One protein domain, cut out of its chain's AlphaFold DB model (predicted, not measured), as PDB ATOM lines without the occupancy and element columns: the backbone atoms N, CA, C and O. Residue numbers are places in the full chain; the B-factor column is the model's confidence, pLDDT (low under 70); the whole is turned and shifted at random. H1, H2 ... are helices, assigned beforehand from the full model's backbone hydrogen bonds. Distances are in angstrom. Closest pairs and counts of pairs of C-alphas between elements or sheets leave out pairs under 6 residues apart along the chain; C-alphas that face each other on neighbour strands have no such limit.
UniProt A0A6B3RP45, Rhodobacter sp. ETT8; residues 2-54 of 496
ATOM      1  N   MET A   2     -41.171  21.939 -10.037       44.97
ATOM      2  CA  MET A   2     -39.743  21.522  -9.975       44.97
ATOM      3  C   MET A   2     -38.780  22.307 -10.901       44.97
ATOM      4  O   MET A   2     -37.609  22.455 -10.573       44.97
ATOM      5  N   ARG A   3     -39.255  22.851 -12.034       50.19
ATOM      6  CA  ARG A   3     -38.415  23.549 -13.038       50.19
ATOM      7  C   ARG A   3     -37.894  24.930 -12.594       50.19
ATOM      8  O   ARG A   3     -36.805  25.317 -12.977       50.19
ATOM      9  N   LEU A   4     -38.623  25.664 -11.747       51.28
ATOM     10  CA  LEU A   4     -38.190  26.988 -11.256       51.28
ATOM     11  C   LEU A   4     -37.174  26.894 -10.102       51.28
ATOM     12  O   LEU A   4     -36.412  27.831  -9.869       51.28
ATOM     13  N   GLN A   5     -37.124  25.753  -9.404       56.75
ATOM     14  CA  GLN A   5     -36.250  25.559  -8.243       56.75
ATOM     15  C   GLN A   5     -34.770  25.424  -8.632       56.75
ATOM     16  O   GLN A   5     -33.919  25.970  -7.935       56.75
ATOM     17  N   ALA A   6     -34.445  24.782  -9.761       61.00
ATOM     18  CA  ALA A   6     -33.059  24.613 -10.211       61.00
ATOM     19  C   ALA A   6     -32.416  25.941 -10.645       61.00
ATOM     20  O   ALA A   6     -31.288  26.242 -10.258       61.00
ATOM     21  N   THR A   7     -33.147  26.778 -11.387       67.06
ATOM     22  CA  THR A   7     -32.667  28.104 -11.806       67.06
ATOM     23  C   THR A   7     -32.451  29.040 -10.607       67.06
ATOM     24  O   THR A   7     -31.422  29.719 -10.532       67.06
ATOM     25  N   ALA A   8     -33.377  29.055  -9.640       67.00
ATOM     26  CA  ALA A   8     -33.227  29.831  -8.406       67.00
ATOM     27  C   ALA A   8     -32.039  29.338  -7.561       67.00
ATOM     28  O   ALA A   8     -31.243  30.149  -7.088       67.00
ATOM     29  N   LEU A   9     -31.864  28.017  -7.451       68.62
ATOM     30  CA  LEU A   9     -30.750  27.387  -6.743       68.62
ATOM     31  C   LEU A   9     -29.393  27.715  -7.390       68.62
ATOM     32  O   LEU A   9     -28.469  28.128  -6.697       68.62
ATOM     33  N   LEU A  10     -29.267  27.607  -8.718       70.75
ATOM     34  CA  LEU A  10     -28.033  27.945  -9.444       70.75
ATOM     35  C   LEU A  10     -27.661  29.429  -9.304       70.75
ATOM     36  O   LEU A  10     -26.481  29.765  -9.198       70.75
ATOM     37  N   ARG A  11     -28.656  30.327  -9.277       67.12
ATOM     38  CA  ARG A  11     -28.432  31.758  -9.021       67.12
ATOM     39  C   ARG A  11     -27.991  32.015  -7.578       67.12
ATOM     40  O   ARG A  11     -27.031  32.755  -7.380       67.12
ATOM     41  N   ALA A  12     -28.636  31.382  -6.598       63.66
ATOM     42  CA  ALA A  12     -28.302  31.528  -5.181       63.66
ATOM     43  C   ALA A  12     -26.904  30.976  -4.842       63.66
ATOM     44  O   ALA A  12     -26.172  31.573  -4.058       63.66
ATOM     45  N   LEU A  13     -26.492  29.876  -5.484       67.06
ATOM     46  CA  LEU A  13     -25.192  29.232  -5.261       67.06
ATOM     47  C   LEU A  13     -24.045  29.823  -6.103       67.06
ATOM     48  O   LEU A  13     -22.898  29.380  -5.980       67.06
ATOM     49  N   ARG A  14     -24.309  30.844  -6.935       66.31
ATOM     50  CA  ARG A  14     -23.314  31.491  -7.817       66.31
ATOM     51  C   ARG A  14     -21.992  31.873  -7.120       66.31
ATOM     52  O   ARG A  14     -20.958  31.683  -7.765       66.31
ATOM     53  N   PRO A  15     -21.957  32.366  -5.860       61.31
ATOM     54  CA  PRO A  15     -20.703  32.724  -5.191       61.31
ATOM     55  C   PRO A  15     -19.767  31.530  -4.961       61.31
ATOM     56  O   PRO A  15     -18.550  31.688  -5.035       61.31
ATOM     57  N   VAL A  16     -20.330  30.334  -4.746       63.34
ATOM     58  CA  VAL A  16     -19.606  29.138  -4.275       63.34
ATOM     59  C   VAL A  16     -19.386  28.110  -5.397       63.34
ATOM     60  O   VAL A  16     -18.549  27.219  -5.279       63.34
ATOM     61  N   MET A  17     -20.083  28.236  -6.533       61.41
ATOM     62  CA  MET A  17     -19.899  27.325  -7.668       61.41
ATOM     63  C   MET A  17     -18.616  27.610  -8.470       61.41
ATOM     64  O   MET A  17     -18.270  28.782  -8.689       61.41
ATOM     65  N   PRO A  18     -17.961  26.560  -9.014       66.31
ATOM     66  CA  PRO A  18     -16.882  26.712  -9.985       66.31
ATOM     67  C   PRO A  18     -17.321  27.609 -11.147       66.31
ATOM     68  O   PRO A  18     -18.453  27.486 -11.618       66.31
ATOM     69  N   ARG A  19     -16.429  28.470 -11.660       66.75
ATOM     70  CA  ARG A  19     -16.738  29.421 -12.754       66.75
ATOM     71  C   ARG A  19     -17.422  28.758 -13.962       66.75
ATOM     72  O   ARG A  19     -18.317  29.350 -14.557       66.75
ATOM     73  N   ARG A  20     -17.081  27.501 -14.272       69.19
ATOM     74  CA  ARG A  20     -17.713  26.713 -15.347       69.19
ATOM     75  C   ARG A  20     -19.200  26.393 -15.128       69.19
ATOM     76  O   ARG A  20     -19.861  26.048 -16.093       69.19
ATOM     77  N   TRP A  21     -19.747  26.503 -13.920       73.06
ATOM     78  CA  TRP A  21     -21.164  26.233 -13.618       73.06
ATOM     79  C   TRP A  21     -21.976  27.507 -13.337       73.06
ATOM     80  O   TRP A  21     -23.139  27.429 -12.958       73.06
ATOM     81  N   ARG A  22     -21.381  28.689 -13.534       82.81
ATOM     82  CA  ARG A  22     -22.054  29.973 -13.313       82.81
ATOM     83  C   ARG A  22     -22.823  30.407 -14.557       82.81
ATOM     84  O   ARG A  22     -22.264  30.440 -15.653       82.81
ATOM     85  N   LEU A  23     -24.082  30.795 -14.362       86.69
ATOM     86  CA  LEU A  23     -24.872  31.474 -15.387       86.69
ATOM     87  C   LEU A  23     -24.333  32.894 -15.641       86.69
ATOM     88  O   LEU A  23     -23.836  33.535 -14.702       86.69
ATOM     89  N   PRO A  24     -24.454  33.400 -16.879       88.38
ATOM     90  CA  PRO A  24     -24.130  34.782 -17.190       88.38
ATOM     91  C   PRO A  24     -25.082  35.743 -16.469       88.38
ATOM     92  O   PRO A  24     -26.250  35.434 -16.212       88.38
ATOM     93  N   THR A  25     -24.574  36.927 -16.136       85.25
ATOM     94  CA  THR A  25     -25.309  37.977 -15.422       85.25
ATOM     95  C   THR A  25     -26.536  38.383 -16.220       85.25
ATOM     96  O   THR A  25     -26.366  38.980 -17.273       85.25
ATOM     97  N   GLY A  26     -27.741  38.091 -15.723       86.00
ATOM     98  CA  GLY A  26     -29.020  38.410 -16.374       86.00
ATOM     99  C   GLY A  26     -29.550  37.347 -17.349       86.00
ATOM    100  O   GLY A  26     -30.346  37.685 -18.215       86.00
ATOM    101  N   PHE A  27     -29.102  36.086 -17.242       91.12
ATOM    102  CA  PHE A  27     -29.701  34.950 -17.965       91.12
ATOM    103  C   PHE A  27     -31.235  34.986 -17.870       91.12
ATOM    104  O   PHE A  27     -31.750  35.048 -16.752       91.12
ATOM    105  N   ASP A  28     -31.941  34.925 -18.998       91.44
ATOM    106  CA  ASP A  28     -33.406  34.994 -19.086       91.44
ATOM    107  C   ASP A  28     -33.958  33.620 -19.507       91.44
ATOM    108  O   ASP A  28     -33.888  33.282 -20.691       91.44
ATOM    109  N   PRO A  29     -34.492  32.812 -18.569       91.88
ATOM    110  CA  PRO A  29     -35.056  31.499 -18.875       91.88
ATOM    111  C   PRO A  29     -36.155  31.542 -19.939       91.88
ATOM    112  O   PRO A  29     -36.180  30.690 -20.825       91.88
ATOM    113  N   ASP A  30     -37.043  32.534 -19.880       91.50
ATOM    114  CA  ASP A  30     -38.198  32.601 -20.771       91.50
ATOM    115  C   ASP A  30     -37.767  33.068 -22.163       91.50
ATOM    116  O   ASP A  30     -38.173  32.491 -23.172       91.50
ATOM    117  N   GLY A  31     -36.887  34.070 -22.232       89.69
ATOM    118  CA  GLY A  31     -36.249  34.489 -23.480       89.69
ATOM    119  C   GLY A  31     -35.415  33.387 -24.122       89.69
ATOM    120  O   GLY A  31     -35.455  33.233 -25.343       89.69
ATOM    121  N   TYR A  32     -34.719  32.585 -23.314       92.00
ATOM    122  CA  TYR A  32     -33.976  31.422 -23.785       92.00
ATOM    123  C   TYR A  32     -34.908  30.391 -24.422       92.00
ATOM    124  O   TYR A  32     -34.650  29.944 -25.536       92.00
ATOM    125  N   LEU A  33     -36.017  30.039 -23.766       92.50
ATOM    126  CA  LEU A  33     -36.979  29.073 -24.304       92.50
ATOM    127  C   LEU A  33     -37.707  29.592 -25.552       92.50
ATOM    128  O   LEU A  33     -37.920  28.818 -26.483       92.50
ATOM    129  N   ARG A  34     -38.033  30.892 -25.620       91.44
ATOM    130  CA  ARG A  34     -38.623  31.509 -26.826       91.44
ATOM    131  C   ARG A  34     -37.707  31.391 -28.046       91.44
ATOM    132  O   ARG A  34     -38.189  31.104 -29.136       91.44
ATOM    133  N   GLN A  35     -36.402  31.584 -27.859       89.19
ATOM    134  CA  GLN A  35     -35.406  31.465 -28.930       89.19
ATOM    135  C   GLN A  35     -35.052  30.016 -29.279       89.19
ATOM    136  O   GLN A  35     -34.487  29.762 -30.338       89.19
ATOM    137  N   ASN A  36     -35.376  29.063 -28.402       92.06
ATOM    138  CA  ASN A  36     -34.980  27.664 -28.528       92.06
ATOM    139  C   ASN A  36     -36.199  26.731 -28.394       92.06
ATOM    140  O   ASN A  36     -36.356  26.055 -27.368       92.06
ATOM    141  N   PRO A  37     -37.086  26.681 -29.413       92.56
ATOM    142  CA  PRO A  37     -38.326  25.909 -29.344       92.56
ATOM    143  C   PRO A  37     -38.111  24.404 -29.158       92.56
ATOM    144  O   PRO A  37     -38.978  23.725 -28.615       92.56
ATOM    145  N   ASP A  38     -36.973  23.869 -29.600       91.44
ATOM    146  CA  ASP A  38     -36.558  22.481 -29.381       91.44
ATOM    147  C   ASP A  38     -36.351  22.178 -27.890       91.44
ATOM    148  O   ASP A  38     -36.865  21.180 -27.383       91.44
ATOM    149  N   VAL A  39     -35.692  23.081 -27.159       91.81
ATOM    150  CA  VAL A  39     -35.482  22.964 -25.706       91.81
ATOM    151  C   VAL A  39     -36.806  23.108 -24.964       91.81
ATOM    152  O   VAL A  39     -37.088  22.341 -24.041       91.81
ATOM    153  N   ALA A  40     -37.647  24.051 -25.401       90.44
ATOM    154  CA  ALA A  40     -38.982  24.247 -24.848       90.44
ATOM    155  C   ALA A  40     -39.850  22.989 -25.002       90.44
ATOM    156  O   ALA A  40     -40.442  22.532 -24.022       90.44
ATOM    157  N   LYS A  41     -39.864  22.385 -26.198       91.69
ATOM    158  CA  LYS A  41     -40.566  21.121 -26.476       91.69
ATOM    159  C   LYS A  41     -39.992  19.952 -25.676       91.69
ATOM    160  O   LYS A  41     -40.758  19.142 -25.165       91.69
ATOM    161  N   GLY A  42     -38.669  19.886 -25.524       89.69
ATOM    162  CA  GLY A  42     -37.990  18.854 -24.735       89.69
ATOM    163  C   GLY A  42     -38.253  18.943 -23.228       89.69
ATOM    164  O   GLY A  42     -37.996  17.986 -22.501       89.69
ATOM    165  N   GLY A  43     -38.768  20.075 -22.734       87.75
ATOM    166  CA  GLY A  43     -39.140  20.248 -21.329       87.75
ATOM    167  C   GLY A  43     -37.960  20.260 -20.349       87.75
ATOM    168  O   GLY A  43     -38.167  20.040 -19.150       87.75
ATOM    169  N   VAL A  44     -36.744  20.505 -20.842       87.25
ATOM    170  CA  VAL A  44     -35.504  20.580 -20.051       87.25
ATOM    171  C   VAL A  44     -35.419  21.935 -19.336       87.25
ATOM    172  O   VAL A  44     -35.896  22.945 -19.852       87.25
ATOM    173  N   ASP A  45     -34.812  21.982 -18.143       91.00
ATOM    174  CA  ASP A  45     -34.519  23.257 -17.471       91.00
ATOM    175  C   ASP A  45     -33.566  24.111 -18.340       91.00
ATOM    176  O   ASP A  45     -32.490  23.630 -18.715       91.00
ATOM    177  N   PRO A  46     -33.930  25.363 -18.676       92.44
ATOM    178  CA  PRO A  46     -33.172  26.179 -19.623       92.44
ATOM    179  C   PRO A  46     -31.783  26.566 -19.108       92.44
ATOM    180  O   PRO A  46     -30.842  26.629 -19.896       92.44
ATOM    181  N   ALA A  47     -31.617  26.789 -17.799       91.31
ATOM    182  CA  ALA A  47     -30.319  27.116 -17.215       91.31
ATOM    183  C   ALA A  47     -29.367  25.915 -17.274       91.31
ATOM    184  O   ALA A  47     -28.207  26.050 -17.673       91.31
ATOM    185  N   LEU A  48     -29.864  24.728 -16.927       89.56
ATOM    186  CA  LEU A  48     -29.104  23.488 -17.020       89.56
ATOM    187  C   LEU A  48     -28.754  23.160 -18.475       89.56
ATOM    188  O   LEU A  48     -27.607  22.806 -18.757       89.56
ATOM    189  N   HIS A  49     -29.716  23.316 -19.390       92.31
ATOM    190  CA  HIS A  49     -29.487  23.137 -20.820       92.31
ATOM    191  C   HIS A  49     -28.408  24.099 -21.325       92.31
ATOM    192  O   HIS A  49     -27.447  23.666 -21.958       92.31
ATOM    193  N   PHE A  50     -28.507  25.389 -20.998       91.62
ATOM    194  CA  PHE A  50     -27.519  26.388 -21.399       91.62
ATOM    195  C   PHE A  50     -26.111  26.056 -20.884       91.62
ATOM    196  O   PHE A  50     -25.148  26.096 -21.650       91.62
ATOM    197  N   LEU A  51     -25.976  25.683 -19.607       89.00
ATOM    198  CA  LEU A  51     -24.678  25.358 -19.006       89.00
ATOM    199  C   LEU A  51     -24.048  24.083 -19.584       89.00
ATOM    200  O   LEU A  51     -22.820  23.998 -19.669       89.00
ATOM    201  N   ARG A  52     -24.853  23.089 -19.964       85.94
ATOM    202  CA  ARG A  52     -24.347  21.814 -20.499       85.94
ATOM    203  C   ARG A  52     -24.121  21.840 -22.007       85.94
ATOM    204  O   ARG A  52     -23.128  21.291 -22.467       85.94
ATOM    205  N   HIS A  53     -25.020  22.487 -22.738       86.50
ATOM    206  CA  HIS A  53     -25.105  22.412 -24.195       86.50
ATOM    207  C   HIS A  53     -25.146  23.809 -24.812       86.50
ATOM    208  O   HIS A  53     -24.258  24.177 -25.577       86.50
ATOM    209  N   GLY A  54     -26.113  24.635 -24.401       87.06
ATOM    210  CA  GLY A  54     -26.449  25.870 -25.108       87.06
ATOM    211  C   GLY A  54     -25.295  26.851 -25.311       87.06
ATOM    212  O   GLY A  54     -25.152  27.388 -26.400       87.06
TER     213      GLY A  54
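This is residues 2 to 54 of the 496 residues of a protein of Rhodobacter sp. ETT8 (UniProt A0A6B3RP45). Four short helices are set at wide angles to one another, with the beginning of H4 as their meeting place: H1 packs there with Thr 7, and H2 with Pro 29. A wide loop, residues 13 to 28, makes one end of the long axis, and H3 lies at the other end. The printed part has 53 residues with four named helices, in the order H1, H2, H3, H4, and no named strand; the class is all helix. The whole is compact, with a radius of gyration of the C-alphas of 10.8 A, and elongated, spanning 31 by 21 by 17 A.

H1, residues 2 to 12, begins at C-alpha 2 (-39.743, 21.522, -9.975) and measures 15.9 A. H2, residues 29 to 35, measures 10.1 A and begins at C-alpha 29 (-35.056, 31.499, -18.875). H3, residues 37 to 42, measures 8.4 A. H4, residues 46 to 54, measures 8.7 A and ends at C-alpha 54 (-26.449, 25.870, -25.108).

H1 and H4 touch, about perpendicular at 75 degrees; their closest C-alphas, of Thr 7 and Ala 47, are 6.0 A apart. H1 and H2 are only just apart, closest 8.2 A. H2 and H4 touch at a steep tilt of 55 degrees, the same way, closest at the C-alphas of Pro 29 and Pro 46, 5.7 A. H2 and H3 only just touch, only at the corner, with 3 pairs of C-alphas within 8 A, closest Leu 33 and Ala 40 at 5.3 A. Every O i to N i+4 pair is within hydrogen-bond range in H2, H3 and H4, against 5 of 7 in H1.

The two C-alphas farthest apart, of Val 16 and Lys 41, are 31.6 A apart. The printed part has no cut. The link H1 to H2 is long, 16 residues; the other two are tight. Mean pLDDT of the printed part is 79.7, and residues 2 to 9 and 11 to 20 are under 70.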